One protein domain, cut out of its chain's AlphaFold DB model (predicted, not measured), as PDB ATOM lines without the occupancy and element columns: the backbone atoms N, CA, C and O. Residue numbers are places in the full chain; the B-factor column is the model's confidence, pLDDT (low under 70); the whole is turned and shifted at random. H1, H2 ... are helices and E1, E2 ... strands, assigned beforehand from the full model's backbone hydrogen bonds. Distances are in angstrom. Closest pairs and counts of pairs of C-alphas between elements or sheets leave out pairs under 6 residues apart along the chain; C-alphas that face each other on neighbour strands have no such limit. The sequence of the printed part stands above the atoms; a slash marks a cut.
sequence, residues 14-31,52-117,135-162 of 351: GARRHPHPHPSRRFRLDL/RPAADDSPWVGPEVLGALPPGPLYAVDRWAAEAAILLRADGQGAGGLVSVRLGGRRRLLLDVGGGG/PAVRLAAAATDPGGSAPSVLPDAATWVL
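Overview. This is residues 14 to 31, 52 to 117 and 135 to 162 of the 351 residues of an uncharacterized protein of Streptomyces sp. SID8455 (UniProt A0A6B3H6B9). Little regular structure: a small sheet with H3 slanting over one face, and residues 14 to 21 sticking out. The 112 printed residues, under half in named elements, run H1 H2 H3 E1 E2 E3 H4, mixed in class; the sheet, E1 E2 E3, is antiparallel. It is compact, radius of gyration of the C-alphas 14.6 A, spans 46 by 33 by 28 A.

Along the chain. H1 is residues 14 to 17, from C-alpha 14 at (52.144, 2.153, 49.351); H2 63 to 67; H3 77 to 90, 20.3 A; E1 97 to 102; E2 108 to 114, 18.8 A; E3 136 to 139; H4 156 to 159, ending at C-alpha 159 (49.805, 2.051, 19.125).

Arrangement. E1 and E2 form a hairpin, N 99 and O 111 2.9 A apart; across E2 and E3, N 112 and O 138 are 2.9 A apart. In two layers, H3 is on one face of the sheet, height 8.5 A; H2 is on the same face. H3 touches H4 with residues 77 to 83 alone, closest C-alphas Glu 83 and Ala 158, 6.4 A. O i to N i+4 pairs are within hydrogen-bond range throughout H2 and 8 of 10 in H3; H1 and H4 are too short.

Size, cuts and confidence. Residues 32 to 51 and 118 to 134 are not printed; the C-alpha gaps are 20.6 A and 10.3 A. E3 to H4 is a long link. pLDDT is under 70 in 36 residues, among them 14 to 22.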
ATOM      1  N   GLY A  14      51.021   2.889  49.951       46.34
ATOM      2  CA  GLY A  14      52.144   2.153  49.351       46.34
ATOM      3  C   GLY A  14      52.586   2.666  47.972       46.34
ATOM      4  O   GLY A  14      53.770   2.598  47.635       46.34
ATOM      5  N   ALA A  15      51.684   3.309  47.220       47.34
ATOM      6  CA  ALA A  15      51.956   3.945  45.925       47.34
ATOM      7  C   ALA A  15      53.109   4.974  45.971       47.34
ATOM      8  O   ALA A  15      53.798   5.216  44.979       47.34
ATOM      9  N   ARG A  16      53.358   5.565  47.149       45.47
ATOM     10  CA  ARG A  16      54.381   6.599  47.379       45.47
ATOM     11  C   ARG A  16      55.791   6.047  47.616       45.47
ATOM     12  O   ARG A  16      56.727   6.836  47.720       45.47
ATOM     13  N   ARG A  17      55.954   4.725  47.747       45.38
ATOM     14  CA  ARG A  17      57.221   4.080  48.150       45.38
ATOM     15  C   ARG A  17      57.980   3.421  46.996       45.38
ATOM     16  O   ARG A  17      59.093   2.945  47.201       45.38
ATOM     17  N   HIS A  18      57.415   3.409  45.787       49.78
ATOM     18  CA  HIS A  18      58.094   2.880  44.606       49.78
ATOM     19  C   HIS A  18      59.069   3.923  44.014       49.78
ATOM     20  O   HIS A  18      58.699   5.096  43.927       49.78
ATOM     21  N   PRO A  19      60.278   3.538  43.542       50.78
ATOM     22  CA  PRO A  19      61.237   4.464  42.915       50.78
ATOM     23  C   PRO A  19      60.655   5.246  41.727       50.78
ATOM     24  O   PRO A  19      61.113   6.339  41.394       50.78
ATOM     25  N   HIS A  20      59.614   4.690  41.105       55.22
ATOM     26  CA  HIS A  20      58.778   5.360  40.121       55.22
ATOM     27  C   HIS A  20      57.344   5.410  40.663       55.22
ATOM     28  O   HIS A  20      56.614   4.433  40.486       55.22
ATOM     29  N   PRO A  21      56.942   6.511  41.330       55.41
ATOM     30  CA  PRO A  21      55.613   6.656  41.933       55.41
ATOM     31  C   PRO A  21      54.505   6.818  40.887       55.41
ATOM     32  O   PRO A  21      53.336   6.901  41.233       55.41
ATOM     33  N   HIS A  22      54.867   6.882  39.605       58.06
ATOM     34  CA  HIS A  22      53.936   6.890  38.494       58.06
ATOM     35  C   HIS A  22      54.366   5.843  37.464       58.06
ATOM     36  O   HIS A  22      55.567   5.708  37.193       58.06
ATOM     37  N   PRO A  23      53.407   5.122  36.862       70.44
ATOM     38  CA  PRO A  23      53.690   4.212  35.767       70.44
ATOM     39  C   PRO A  23      54.309   4.990  34.604       70.44
ATOM     40  O   PRO A  23      54.034   6.175  34.393       70.44
ATOM     41  N   SER A  24      55.174   4.332  33.829       79.06
ATOM     42  CA  SER A  24      55.789   5.002  32.684       79.06
ATOM     43  C   SER A  24      54.703   5.509  31.728       79.06
ATOM     44  O   SER A  24      53.804   4.756  31.346       79.06
ATOM     45  N   ARG A  25      54.815   6.767  31.286       81.50
ATOM     46  CA  ARG A  25      53.868   7.362  30.324       81.50
ATOM     47  C   ARG A  25      53.775   6.572  29.015       81.50
ATOM     48  O   ARG A  25      52.767   6.644  28.338       81.50
ATOM     49  N   ARG A  26      54.839   5.844  28.652       83.75
ATOM     50  CA  ARG A  26      54.917   5.075  27.405       83.75
ATOM     51  C   ARG A  26      54.264   3.702  27.506       83.75
ATOM     52  O   ARG A  26      53.621   3.288  26.556       83.75
ATOM     53  N   PHE A  27      54.499   2.967  28.585       83.06
ATOM     54  CA  PHE A  27      54.085   1.564  28.643       83.06
ATOM     55  C   PHE A  27      52.795   1.351  29.428       83.06
ATOM     56  O   PHE A  27      52.166   0.329  29.198       83.06
ATOM     57  N   ARG A  28      52.405   2.294  30.311       85.38
ATOM     58  CA  ARG A  28      51.152   2.291  31.099       85.38
ATOM     59  C   ARG A  28      50.607   0.884  31.389       85.38
ATOM     60  O   ARG A  28      49.470   0.555  31.055       85.38
ATOM     61  N   LEU A  29      51.453   0.027  31.975       83.62
ATOM     62  CA  LEU A  29      51.125  -1.385  32.220       83.62
ATOM     63  C   LEU A  29      49.966  -1.543  33.219       83.62
ATOM     64  O   LEU A  29      49.333  -2.597  33.263       83.62
ATOM     65  N   ASP A  30      49.672  -0.477  33.966       83.38
ATOM     66  CA  ASP A  30      48.477  -0.285  34.781       83.38
ATOM     67  C   ASP A  30      47.180  -0.340  33.959       83.38
ATOM     68  O   ASP A  30      46.194  -0.922  34.406       83.38
ATOM     69  N   LEU A  31      47.188   0.204  32.736       87.75
ATOM     70  CA  LEU A  31      46.036   0.227  31.826       87.75
ATOM     71  C   LEU A  31      45.964  -1.000  30.908       87.75
ATOM     72  O   LEU A  31      44.894  -1.288  30.369       87.75
ATOM     73  N   ARG A  52      37.166  -6.842  15.638       71.56
ATOM     74  CA  ARG A  52      36.990  -6.013  14.448       71.56
ATOM     75  C   ARG A  52      37.554  -6.691  13.204       71.56
ATOM     76  O   ARG A  52      38.656  -7.259  13.261       71.56
ATOM     77  N   PRO A  53      36.835  -6.614  12.070       62.16
ATOM     78  CA  PRO A  53      37.371  -7.052  10.794       62.16
ATOM     79  C   PRO A  53      38.604  -6.213  10.432       62.16
ATOM     80  O   PRO A  53      38.704  -5.038  10.776       62.16
ATOM     81  N   ALA A  54      39.568  -6.826   9.741       57.75
ATOM     82  CA  ALA A  54      40.858  -6.204   9.419       57.75
ATOM     83  C   ALA A  54      40.765  -5.004   8.451       57.75
ATOM     84  O   ALA A  54      41.764  -4.322   8.245       57.75
ATOM     85  N   ALA A  55      39.596  -4.771   7.851       52.03
ATOM     86  CA  ALA A  55      39.392  -3.854   6.734       52.03
ATOM     87  C   ALA A  55      38.108  -3.025   6.887       52.03
ATOM     88  O   ALA A  55      37.349  -2.895   5.933       52.03
ATOM     89  N   ASP A  56      37.827  -2.513   8.086       48.94
ATOM     90  CA  ASP A  56      36.748  -1.535   8.230       48.94
ATOM     91  C   ASP A  56      37.308  -0.125   8.017       48.94
ATOM     92  O   ASP A  56      38.182   0.325   8.771       48.94
ATOM     93  N   ASP A  57      36.780   0.575   7.008       52.44
ATOM     94  CA  ASP A  57      36.871   2.029   6.859       52.44
ATOM     95  C   ASP A  57      36.104   2.659   8.026       52.44
ATOM     96  O   ASP A  57      34.948   3.064   7.922       52.44
ATOM     97  N   SER A  58      36.735   2.643   9.196       54.47
ATOM     98  CA  SER A  58      36.138   3.087  10.444       54.47
ATOM     99  C   SER A  58      35.815   4.583  10.338       54.47
ATOM    100  O   SER A  58      36.745   5.395  10.339       54.47
ATOM    101  N   PRO A  59      34.530   4.998  10.324       52.09
ATOM    102  CA  PRO A  59      34.146   6.414  10.232       52.09
ATOM    103  C   PRO A  59      34.581   7.232  11.466       52.09
ATOM    104  O   PRO A  59      34.396   8.446  11.528       52.09
ATOM    105  N   TRP A  60      35.162   6.559  12.462       59.56
ATOM    106  CA  TRP A  60      35.668   7.096  13.723       59.56
ATOM    107  C   TRP A  60      37.106   7.636  13.625       59.56
ATOM    108  O   TRP A  60      37.588   8.275  14.566       59.56
ATOM    109  N   VAL A  61      37.784   7.389  12.497       66.25
ATOM    110  CA  VAL A  61      39.134   7.869  12.183       66.25
ATOM    111  C   VAL A  61      39.059   8.762  10.944       66.25
ATOM    112  O   VAL A  61      38.643   8.312   9.880       66.25
ATOM    113  N   GLY A  62      39.471  10.027  11.061       66.81
ATOM    114  CA  GLY A  62      39.504  10.932   9.906       66.81
ATOM    115  C   GLY A  62      40.483  10.451   8.816       66.81
ATOM    116  O   GLY A  62      41.568   9.967   9.159       66.81
ATOM    117  N   PRO A  63      40.167  10.606   7.516       71.06
ATOM    118  CA  PRO A  63      41.041  10.186   6.413       71.06
ATOM    119  C   PRO A  63      42.418  10.864   6.462       71.06
ATOM    120  O   PRO A  63      43.427  10.258   6.099       71.06
ATOM    121  N   GLU A  64      42.496  12.085   7.000       76.50
ATOM    122  CA  GLU A  64      43.760  12.766   7.280       76.50
ATOM    123  C   GLU A  64      44.688  11.989   8.232       76.50
ATOM    124  O   GLU A  64      45.904  12.004   8.041       76.50
ATOM    125  N   VAL A  65      44.146  11.265   9.223       75.44
ATOM    126  CA  VAL A  65      44.942  10.447  10.153       75.44
ATOM    127  C   VAL A  65      45.581   9.283   9.406       75.44
ATOM    128  O   VAL A  65      46.774   9.054   9.580       75.44
ATOM    129  N   LEU A  66      44.818   8.589   8.554       78.19
ATOM    130  CA  LEU A  66      45.315   7.471   7.745       78.19
ATOM    131  C   LEU A  66      46.393   7.932   6.754       78.19
ATOM    132  O   LEU A  66      47.437   7.292   6.646       78.19
ATOM    133  N   GLY A  67      46.187   9.077   6.098       79.19
ATOM    134  CA  GLY A  67      47.159   9.656   5.163       79.19
ATOM    135  C   GLY A  67      48.464  10.134   5.814       79.19
ATOM    136  O   GLY A  67      49.489  10.222   5.142       79.19
ATOM    137  N   ALA A  68      48.460  10.421   7.120       82.19
ATOM    138  CA  ALA A  68      49.651  10.842   7.862       82.19
ATOM    139  C   ALA A  68      50.502   9.671   8.390       82.19
ATOM    140  O   ALA A  68      51.582   9.896   8.955       82.19
ATOM    141  N   LEU A  69      50.035   8.427   8.240       82.88
ATOM    142  CA  LEU A  69      50.773   7.251   8.687       82.88
ATOM    143  C   LEU A  69      51.900   6.923   7.707       82.88
ATOM    144  O   LEU A  69      51.697   6.898   6.494       82.88
ATOM    145  N   PRO A  70      53.111   6.646   8.208       80.00
ATOM    146  CA  PRO A  70      54.187   6.210   7.347       80.00
ATOM    147  C   PRO A  70      53.923   4.779   6.850       80.00
ATOM    148  O   PRO A  70      53.332   3.980   7.579       80.00
ATOM    149  N   PRO A  71      54.429   4.416   5.659       73.56
ATOM    150  CA  PRO A  71      54.412   3.030   5.213       73.56
ATOM    151  C   PRO A  71      55.227   2.170   6.184       73.56
ATOM    152  O   PRO A  71      56.300   2.587   6.642       73.56
ATOM    153  N   GLY A  72      54.726   0.978   6.510       69.62
ATOM    154  CA  GLY A  72      55.391   0.073   7.442       69.62
ATOM    155  C   GLY A  72      54.417  -0.663   8.370       69.62
ATOM    156  O   GLY A  72      53.432  -1.194   7.866       69.62
ATOM    157  N   PRO A  73      54.704  -0.758   9.687       68.50
ATOM    158  CA  PRO A  73      54.005  -1.668  10.598       68.50
ATOM    159  C   PRO A  73      52.491  -1.440  10.646       68.50
ATOM    160  O   PRO A  73      52.026  -0.315  10.464       68.50
ATOM    161  N   LEU A  74      51.733  -2.484  10.992       82.81
ATOM    162  CA  LEU A  74      50.290  -2.375  11.188       82.81
ATOM    163  C   LEU A  74      49.974  -1.536  12.438       82.81
ATOM    164  O   LEU A  74      50.129  -1.967  13.584       82.81
ATOM    165  N   TYR A  75      49.534  -0.303  12.202       86.88
ATOM    166  CA  TYR A  75      49.031   0.603  13.230       86.88
ATOM    167  C   TYR A  75      47.617   0.200  13.637       86.88
ATOM    168  O   TYR A  75      46.766  -0.034  12.781       86.88
ATOM    169  N   ALA A  76      47.332   0.178  14.938       88.88
ATOM    170  CA  ALA A  76      45.992  -0.143  15.423       88.88
ATOM    171  C   ALA A  76      45.102   1.108  15.492       88.88
ATOM    172  O   ALA A  76      44.620   1.517  16.549       88.88
ATOM    173  N   VAL A  77      44.963   1.782  14.352       85.81
ATOM    174  CA  VAL A  77      44.337   3.109  14.249       85.81
ATOM    175  C   VAL A  77      42.878   3.076  14.696       85.81
ATOM    176  O   VAL A  77      42.404   3.989  15.372       85.81
ATOM    177  N   ASP A  78      42.187   1.981  14.389       79.69
ATOM    178  CA  ASP A  78      40.794   1.737  14.741       79.69
ATOM    179  C   ASP A  78      40.547   1.810  16.260       79.69
ATOM    180  O   ASP A  78      39.460   2.192  16.704       79.69
ATOM    181  N   ARG A  79      41.545   1.469  17.089       86.06
ATOM    182  CA  ARG A  79      41.440   1.456  18.562       86.06
ATOM    183  C   ARG A  79      42.024   2.682  19.247       86.06
ATOM    184  O   ARG A  79      41.789   2.858  20.444       86.06
ATOM    185  N   TRP A  80      42.727   3.555  18.525       89.44
ATOM    186  CA  TRP A  80      43.365   4.727  19.128       89.44
ATOM    187  C   TRP A  80      42.372   5.616  19.870       89.44
ATOM    188  O   TRP A  80      42.670   6.034  20.983       89.44
ATOM    189  N   ALA A  81      41.175   5.843  19.325       86.25
ATOM    190  CA  ALA A  81      40.161   6.663  19.987       86.25
ATOM    191  C   ALA A  81      39.679   6.065  21.323       86.25
ATOM    192  O   ALA A  81      39.581   6.768  22.330       86.25
ATOM    193  N   ALA A  82      39.421   4.754  21.353       87.44
ATOM    194  CA  ALA A  82      38.966   4.054  22.553       87.44
ATOM    195  C   ALA A  82      40.057   4.007  23.638       87.44
ATOM    196  O   ALA A  82      39.793   4.316  24.801       87.44
ATOM    197  N   GLU A  83      41.292   3.680  23.254       90.69
ATOM    198  CA  GLU A  83      42.445   3.626  24.163       90.69
ATOM    199  C   GLU A  83      42.830   5.017  24.683       90.69
ATOM    200  O   GLU A  83      43.121   5.184  25.869       90.69
ATOM    201  N   ALA A  84      42.761   6.041  23.832       90.06
ATOM    202  CA  ALA A  84      43.007   7.419  24.231       90.06
ATOM    203  C   ALA A  84      41.954   7.917  25.235       90.06
ATOM    204  O   ALA A  84      42.305   8.571  26.214       90.06
ATOM    205  N   ALA A  85      40.683   7.540  25.075       88.12
ATOM    206  CA  ALA A  85      39.646   7.864  26.052       88.12
ATOM    207  C   ALA A  85      39.881   7.184  27.419       88.12
ATOM    208  O   ALA A  85      39.611   7.785  28.460       88.12
ATOM    209  N   ILE A  86      40.396   5.946  27.445       89.19
ATOM    210  CA  ILE A  86      40.797   5.261  28.690       89.19
ATOM    211  C   ILE A  86      41.964   5.999  29.355       89.19
ATOM    212  O   ILE A  86      41.915   6.259  30.559       89.19
ATOM    213  N   LEU A  87      42.980   6.375  28.573       90.25
ATOM    214  CA  LEU A  87      44.148   7.120  29.041       90.25
ATOM    215  C   LEU A  87      43.762   8.468  29.666       90.25
ATOM    216  O   LEU A  87      44.165   8.753  30.789       90.25
ATOM    217  N   LEU A  88      42.957   9.269  28.965       88.31
ATOM    218  CA  LEU A  88      42.542  10.599  29.424       88.31
ATOM    219  C   LEU A  88      41.726  10.531  30.721       88.31
ATOM    220  O   LEU A  88      41.944  11.334  31.629       88.31
ATOM    221  N   ARG A  89      40.837   9.536  30.856       86.25
ATOM    222  CA  ARG A  89      40.117   9.291  32.117       86.25
ATOM    223  C   ARG A  89      41.070   8.929  33.253       86.25
ATOM    224  O   ARG A  89      40.917   9.457  34.349       86.25
ATOM    225  N   ALA A  90      42.049   8.065  32.991       85.81
ATOM    226  CA  ALA A  90      43.046   7.677  33.985       85.81
ATOM    227  C   ALA A  90      43.960   8.846  34.400       85.81
ATOM    228  O   ALA A  90      44.419   8.882  35.537       85.81
ATOM    229  N   ASP A  91      44.194   9.807  33.503       84.31
ATOM    230  CA  ASP A  91      44.973  11.022  33.773       84.31
ATOM    231  C   ASP A  91      44.126  12.163  34.378       84.31
ATOM    232  O   ASP A  91      44.647  13.246  34.645       84.31
ATOM    233  N   GLY A  92      42.826  11.939  34.615       81.50
ATOM    234  CA  GLY A  92      41.911  12.924  35.202       81.50
ATOM    235  C   GLY A  92      41.483  14.047  34.247       81.50
ATOM    236  O   GLY A  92      40.947  15.055  34.698       81.50
ATOM    237  N   GLN A  93      41.702  13.889  32.938       75.12
ATOM    238  CA  GLN A  93      41.453  14.912  31.912       75.12
ATOM    239  C   GLN A  93      40.044  14.846  31.287       75.12
ATOM    240  O   GLN A  93      39.723  15.627  30.397       75.12
ATOM    241  N   GLY A  94      39.168  13.958  31.771       72.00
ATOM    242  CA  GLY A  94      37.781  13.842  31.302       72.00
ATOM    243  C   GLY A  94      37.623  13.007  30.023       72.00
ATOM    244  O   GLY A  94      38.426  12.123  29.738       72.00
ATOM    245  N   ALA A  95      36.531  13.228  29.281       65.31
ATOM    246  CA  ALA A  95      36.138  12.402  28.129       65.31
ATOM    247  C   ALA A  95      36.770  12.819  26.783       65.31
ATOM    248  O   ALA A  95      36.478  12.189  25.768       65.31
ATOM    249  N   GLY A  96      37.603  13.864  26.760       76.06
ATOM    250  CA  GLY A  96      38.255  14.362  25.550       76.06
ATOM    251  C   GLY A  96      39.504  15.185  25.856       76.06
ATOM    252  O   GLY A  96      39.679  15.651  26.981       76.06
ATOM    253  N   GLY A  97      40.390  15.316  24.871       83.62
ATOM    254  CA  GLY A  97      41.674  15.995  25.031       83.62
ATOM    255  C   GLY A  97      42.736  15.552  24.026       83.62
ATOM    256  O   GLY A  97      42.529  14.642  23.221       83.62
ATOM    257  N   LEU A  98      43.899  16.202  24.102       87.81
ATOM    258  CA  LEU A  98      45.021  15.961  23.199       87.81
ATOM    259  C   LEU A  98      45.857  14.754  23.637       87.81
ATOM    260  O   LEU A  98      46.376  14.707  24.756       87.81
ATOM    261  N   VAL A  99      46.063  13.815  22.711       88.88
ATOM    262  CA  VAL A  99      46.872  12.609  22.918       88.88
ATOM    263  C   VAL A  99      47.950  12.485  21.845       88.88
ATOM    264  O   VAL A  99      47.691  12.593  20.653       88.88
ATOM    265  N   SER A 100      49.192  12.238  22.258       90.94
ATOM    266  CA  SER A 100      50.328  12.041  21.359       90.94
ATOM    267  C   SER A 100      50.585  10.556  21.098       90.94
ATOM    268  O   SER A 100      50.861   9.801  22.029       90.94
ATOM    269  N   VAL A 101      50.579  10.148  19.828       90.12
ATOM    270  CA  VAL A 101      50.906   8.786  19.378       90.12
ATOM    271  C   VAL A 101      52.327   8.740  18.828       90.12
ATOM    272  O   VAL A 101      52.741   9.617  18.069       90.12
ATOM    273  N   ARG A 102      53.105   7.721  19.204       89.12
ATOM    274  CA  ARG A 102      54.514   7.572  18.800       89.12
ATOM    275  C   ARG A 102      54.656   6.523  17.702       89.12
ATOM    276  O   ARG A 102      54.616   5.338  17.989       89.12
ATOM    277  N   LEU A 103      54.967   6.945  16.481       84.31
ATOM    278  CA  LEU A 103      55.026   6.053  15.311       84.31
ATOM    279  C   LEU A 103      56.412   5.432  15.046       84.31
ATOM    280  O   LEU A 103      56.674   4.928  13.955       84.31
ATOM    281  N   GLY A 104      57.340   5.517  16.004       77.75
ATOM    282  CA  GLY A 104      58.749   5.158  15.793       77.75
ATOM    283  C   GLY A 104      59.528   6.201  14.973       77.75
ATOM    284  O   GLY A 104      58.980   7.201  14.513       77.75
ATOM    285  N   GLY A 105      60.851   6.034  14.846       75.50
ATOM    286  CA  GLY A 105      61.693   6.934  14.033       75.50
ATOM    287  C   GLY A 105      61.651   8.417  14.442       75.50
ATOM    288  O   GLY A 105      61.783   9.290  13.597       75.50
ATOM    289  N   ARG A 106      61.418   8.710  15.733       77.19
ATOM    290  CA  ARG A 106      61.180  10.063  16.295       77.19
ATOM    291  C   ARG A 106      59.918  10.779  15.780       77.19
ATOM    292  O   ARG A 106      59.701  11.928  16.155       77.19
ATOM    293  N   ARG A 107      59.060  10.107  15.009       80.88
ATOM    294  CA  ARG A 107      57.793  10.650  14.498       80.88
ATOM    295  C   ARG A 107      56.683  10.529  15.540       80.88
ATOM    296  O   ARG A 107      56.610   9.537  16.274       80.88
ATOM    297  N   ARG A 108      55.829  11.550  15.613       86.69
ATOM    298  CA  ARG A 108      54.662  11.590  16.497       86.69
ATOM    299  C   ARG A 108      53.471  12.194  15.769       86.69
ATOM    300  O   ARG A 108      53.659  13.138  15.011       86.69
ATOM    301  N   LEU A 109      52.284  11.680  16.058       86.94
ATOM    302  CA  LEU A 109      51.019  12.319  15.707       86.94
ATOM    303  C   LEU A 109      50.387  12.893  16.970       86.94
ATOM    304  O   LEU A 109      50.562  12.341  18.060       86.94
ATOM    305  N   LEU A 110      49.680  14.007  16.822       88.00
ATOM    306  CA  LEU A 110      48.859  14.590  17.873       88.00
ATOM    307  C   LEU A 110      47.400  14.401  17.471       88.00
ATOM    308  O   LEU A 110      46.985  14.867  16.412       88.00
ATOM    309  N   LEU A 111      46.664  13.673  18.297       85.56
ATOM    310  CA  LEU A 111      45.256  13.384  18.106       85.56
ATOM    311  C   LEU A 111      44.442  14.262  19.043       85.56
ATOM    312  O   LEU A 111      44.745  14.335  20.234       85.56
ATOM    313  N   ASP A 112      43.401  14.883  18.509       83.56
ATOM    314  CA  ASP A 112      42.319  15.433  19.314       83.56
ATOM    315  C   ASP A 112      41.229  14.368  19.464       83.56
ATOM    316  O   ASP A 112      40.662  13.899  18.470       83.56
ATOM    317  N   VAL A 113      40.996  13.936  20.704       80.81
ATOM    318  CA  VAL A 113      39.951  12.971  21.044       80.81
ATOM    319  C   VAL A 113      38.706  13.762  21.405       80.81
ATOM    320  O   VAL A 113      38.544  14.230  22.534       80.81
ATOM    321  N   GLY A 114      37.817  13.907  20.428       70.75
ATOM    322  CA  GLY A 114      36.548  14.588  20.612       70.75
ATOM    323  C   GLY A 114      35.618  13.737  21.466       70.75
ATOM    324  O   GLY A 114      35.107  12.708  21.020       70.75
ATOM    325  N   GLY A 115      35.346  14.178  22.690       53.00
ATOM    326  CA  GLY A 115      34.302  13.595  23.518       53.00
ATOM    327  C   GLY A 115      32.930  14.063  23.054       53.00
ATOM    328  O   GLY A 115      32.286  14.737  23.842       53.00
ATOM    329  N   GLY A 116      32.506  13.739  21.823       47.28
ATOM    330  CA  GLY A 116      31.194  14.044  21.224       47.28
ATOM    331  C   GLY A 116      30.354  15.083  21.973       47.28
ATOM    332  O   GLY A 116      29.328  14.739  22.559       47.28
ATOM    333  N   GLY A 117      30.815  16.334  22.029       34.50
ATOM    334  CA  GLY A 117      29.952  17.442  22.432       34.50
ATOM    335  C   GLY A 117      28.842  17.584  21.392       34.50
ATOM    336  O   GLY A 117      29.066  17.166  20.251       34.50
ATOM    337  N   PRO A 135      34.074   7.763  20.980       62.78
ATOM    338  CA  PRO A 135      35.173   8.704  20.801       62.78
ATOM    339  C   PRO A 135      35.692   8.634  19.361       62.78
ATOM    340  O   PRO A 135      35.888   7.546  18.823       62.78
ATOM    341  N   ALA A 136      35.947   9.796  18.763       69.31
ATOM    342  CA  ALA A 136      36.556   9.929  17.441       69.31
ATOM    343  C   ALA A 136      37.899  10.660  17.550       69.31
ATOM    344  O   ALA A 136      38.082  11.489  18.447       69.31
ATOM    345  N   VAL A 137      38.828  10.357  16.639       71.69
ATOM    346  CA  VAL A 137      40.157  10.988  16.590       71.69
ATOM    347  C   VAL A 137      40.349  11.786  15.310       71.69
ATOM    348  O   VAL A 137      40.052  11.314  14.212       71.69
ATOM    349  N   ARG A 138      40.892  12.995  15.461       71.50
ATOM    350  CA  ARG A 138      41.298  13.871  14.353       71.50
ATOM    351  C   ARG A 138      42.739  14.316  14.545       71.50
ATOM    352  O   ARG A 138      43.219  14.367  15.677       71.50
ATOM    353  N   LEU A 139      43.432  14.652  13.457       72.62
ATOM    354  CA  LEU A 139      44.739  15.294  13.571       72.62
ATOM    355  C   LEU A 139      44.570  16.690  14.170       72.62
ATOM    356  O   LEU A 139      43.832  17.518  13.641       72.62
ATOM    357  N   ALA A 140      45.283  16.960  15.257       70.06
ATOM    358  CA  ALA A 140      45.393  18.302  15.800       70.06
ATOM    359  C   ALA A 140      46.530  19.050  15.093       70.06
ATOM    360  O   ALA A 140      47.631  18.515  14.922       70.06
ATOM    361  N   ALA A 141      46.294  20.312  14.727       59.84
ATOM    362  CA  ALA A 141      47.381  21.209  14.360       59.84
ATOM    363  C   ALA A 141      48.329  21.363  15.562       59.84
ATOM    364  O   ALA A 141      47.883  21.393  16.711       59.84
ATOM    365  N   ALA A 142      49.636  21.462  15.311       53.34
ATOM    366  CA  ALA A 142      50.632  21.684  16.355       53.34
ATOM    367  C   ALA A 142      50.501  23.110  16.924       53.34
ATOM    368  O   ALA A 142      51.301  23.993  16.624       53.34
ATOM    369  N   ALA A 143      49.471  23.359  17.730       50.47
ATOM    370  CA  ALA A 143      49.333  24.600  18.466       50.47
ATOM    371  C   ALA A 143      50.408  24.624  19.556       50.47
ATOM    372  O   ALA A 143      50.445  23.776  20.450       50.47
ATOM    373  N   THR A 144      51.324  25.582  19.451       44.03
ATOM    374  CA  THR A 144      52.336  25.837  20.476       44.03
ATOM    375  C   THR A 144      51.697  26.720  21.542       44.03
ATOM    376  O   THR A 144      52.014  27.897  21.633       44.03
ATOM    377  N   ASP A 145      50.732  26.187  22.294       46.66
ATOM    378  CA  ASP A 145      50.171  26.924  23.426       46.66
ATOM    379  C   ASP A 145      51.135  26.798  24.622       46.66
ATOM    380  O   ASP A 145      51.294  25.695  25.159       46.66
ATOM    381  N   PRO A 146      51.838  27.872  25.039       41.19
ATOM    382  CA  PRO A 146      52.879  27.789  26.065       41.19
ATOM    383  C   PRO A 146      52.332  27.489  27.470       41.19
ATOM    384  O   PRO A 146      53.125  27.255  28.383       41.19
ATOM    385  N   GLY A 147      51.005  27.518  27.655       47.22
ATOM    386  CA  GLY A 147      50.322  27.250  28.925       47.22
ATOM    387  C   GLY A 147      49.593  25.903  29.008       47.22
ATOM    388  O   GLY A 147      49.082  25.562  30.075       47.22
ATOM    389  N   GLY A 148      49.535  25.130  27.919       54.59
ATOM    390  CA  GLY A 148      48.826  23.851  27.883       54.59
ATOM    391  C   GLY A 148      49.560  22.745  28.646       54.59
ATOM    392  O   GLY A 148      50.776  22.580  28.521       54.59
ATOM    393  N   SER A 149      48.825  21.941  29.422       61.19
ATOM    394  CA  SER A 149      49.378  20.705  29.989       61.19
ATOM    395  C   SER A 149      49.882  19.810  28.854       61.19
ATOM    396  O   SER A 149      49.187  19.623  27.855       61.19
ATOM    397  N   ALA A 150      51.098  19.270  28.989       71.56
ATOM    398  CA  ALA A 150      51.685  18.418  27.961       71.56
ATOM    399  C   ALA A 150      50.736  17.249  27.628       71.56
ATOM    400  O   ALA A 150      50.264  16.590  28.560       71.56
ATOM    401  N   PRO A 151      50.483  16.958  26.336       78.44
ATOM    402  CA  PRO A 151      49.508  15.951  25.939       78.44
ATOM    403  C   PRO A 151      49.883  14.577  26.495       78.44
ATOM    404  O   PRO A 151      51.068  14.213  26.563       78.44
ATOM    405  N   SER A 152      48.869  13.799  26.871       87.25
ATOM    406  CA  SER A 152      49.072  12.422  27.314       87.25
ATOM    407  C   SER A 152      49.609  11.579  26.165       87.25
ATOM    408  O   SER A 152      49.324  11.825  24.996       87.25
ATOM    409  N   VAL A 153      50.464  10.608  26.473       90.25
ATOM    410  CA  VAL A 153      51.127   9.789  25.450       90.25
ATOM    411  C   VAL A 153      50.381   8.472  25.338       90.25
ATOM    412  O   VAL A 153      50.264   7.767  26.338       90.25
ATOM    413  N   LEU A 154      49.900   8.140  24.136       90.94
ATOM    414  CA  LEU A 154      49.243   6.861  23.891       90.94
ATOM    415  C   LEU A 154      50.221   5.721  24.220       90.94
ATOM    416  O   LEU A 154      51.377   5.773  23.774       90.94
ATOM    417  N   PRO A 155      49.795   4.705  24.990       91.44
ATOM    418  CA  PRO A 155      50.666   3.598  25.327       91.44
ATOM    419  C   PRO A 155      51.151   2.829  24.095       91.44
ATOM    420  O   PRO A 155      50.447   2.689  23.094       91.44
ATOM    421  N   ASP A 156      52.359   2.278  24.185       88.62
ATOM    422  CA  ASP A 156      52.996   1.517  23.102       88.62
ATOM    423  C   ASP A 156      52.125   0.313  22.685       88.62
ATOM    424  O   ASP A 156      51.851   0.118  21.505       88.62
ATOM    425  N   ALA A 157      51.563  -0.394  23.670       88.75
ATOM    426  CA  ALA A 157      50.628  -1.508  23.494       88.75
ATOM    427  C   ALA A 157      49.319  -1.154  22.756       88.75
ATOM    428  O   ALA A 157      48.652  -2.039  22.218       88.75
ATOM    429  N   ALA A 158      48.933   0.125  22.761       90.88
ATOM    430  CA  ALA A 158      47.762   0.645  22.059       90.88
ATOM    431  C   ALA A 158      48.088   1.202  20.670       90.88
ATOM    432  O   ALA A 158      47.185   1.439  19.872       90.88
ATOM    433  N   THR A 159      49.371   1.430  20.380       90.81
ATOM    434  CA  THR A 159      49.805   2.051  19.125       90.81
ATOM    435  C   THR A 159      49.790   1.049  17.968       90.81
ATOM    436  O   THR A 159      49.388   1.398  16.856       90.81
ATOM    437  N   TRP A 160      50.200  -0.189  18.237       89.44
ATOM    438  CA  TRP A 160      50.438  -1.228  17.233       89.44
ATOM    439  C   TRP A 160      49.377  -2.326  17.288       89.44
ATOM    440  O   TRP A 160      48.791  -2.585  18.345       89.44
ATOM    441  N   VAL A 161      49.142  -2.983  16.151       89.50
ATOM    442  CA  VAL A 161      48.405  -4.251  16.128       89.50
ATOM    443  C   VAL A 161      49.217  -5.292  16.899       89.50
ATOM    444  O   VAL A 161      50.447  -5.294  16.855       89.50
ATOM    445  N   LEU A 162      48.532  -6.149  17.662       88.81
ATOM    446  CA  LEU A 162      49.196  -7.211  18.412       88.81
ATOM    447  C   LEU A 162      49.864  -8.188  17.421       88.81
ATOM    448  O   LEU A 162      49.170  -8.646  16.512       88.81
TER     449      LEU A 162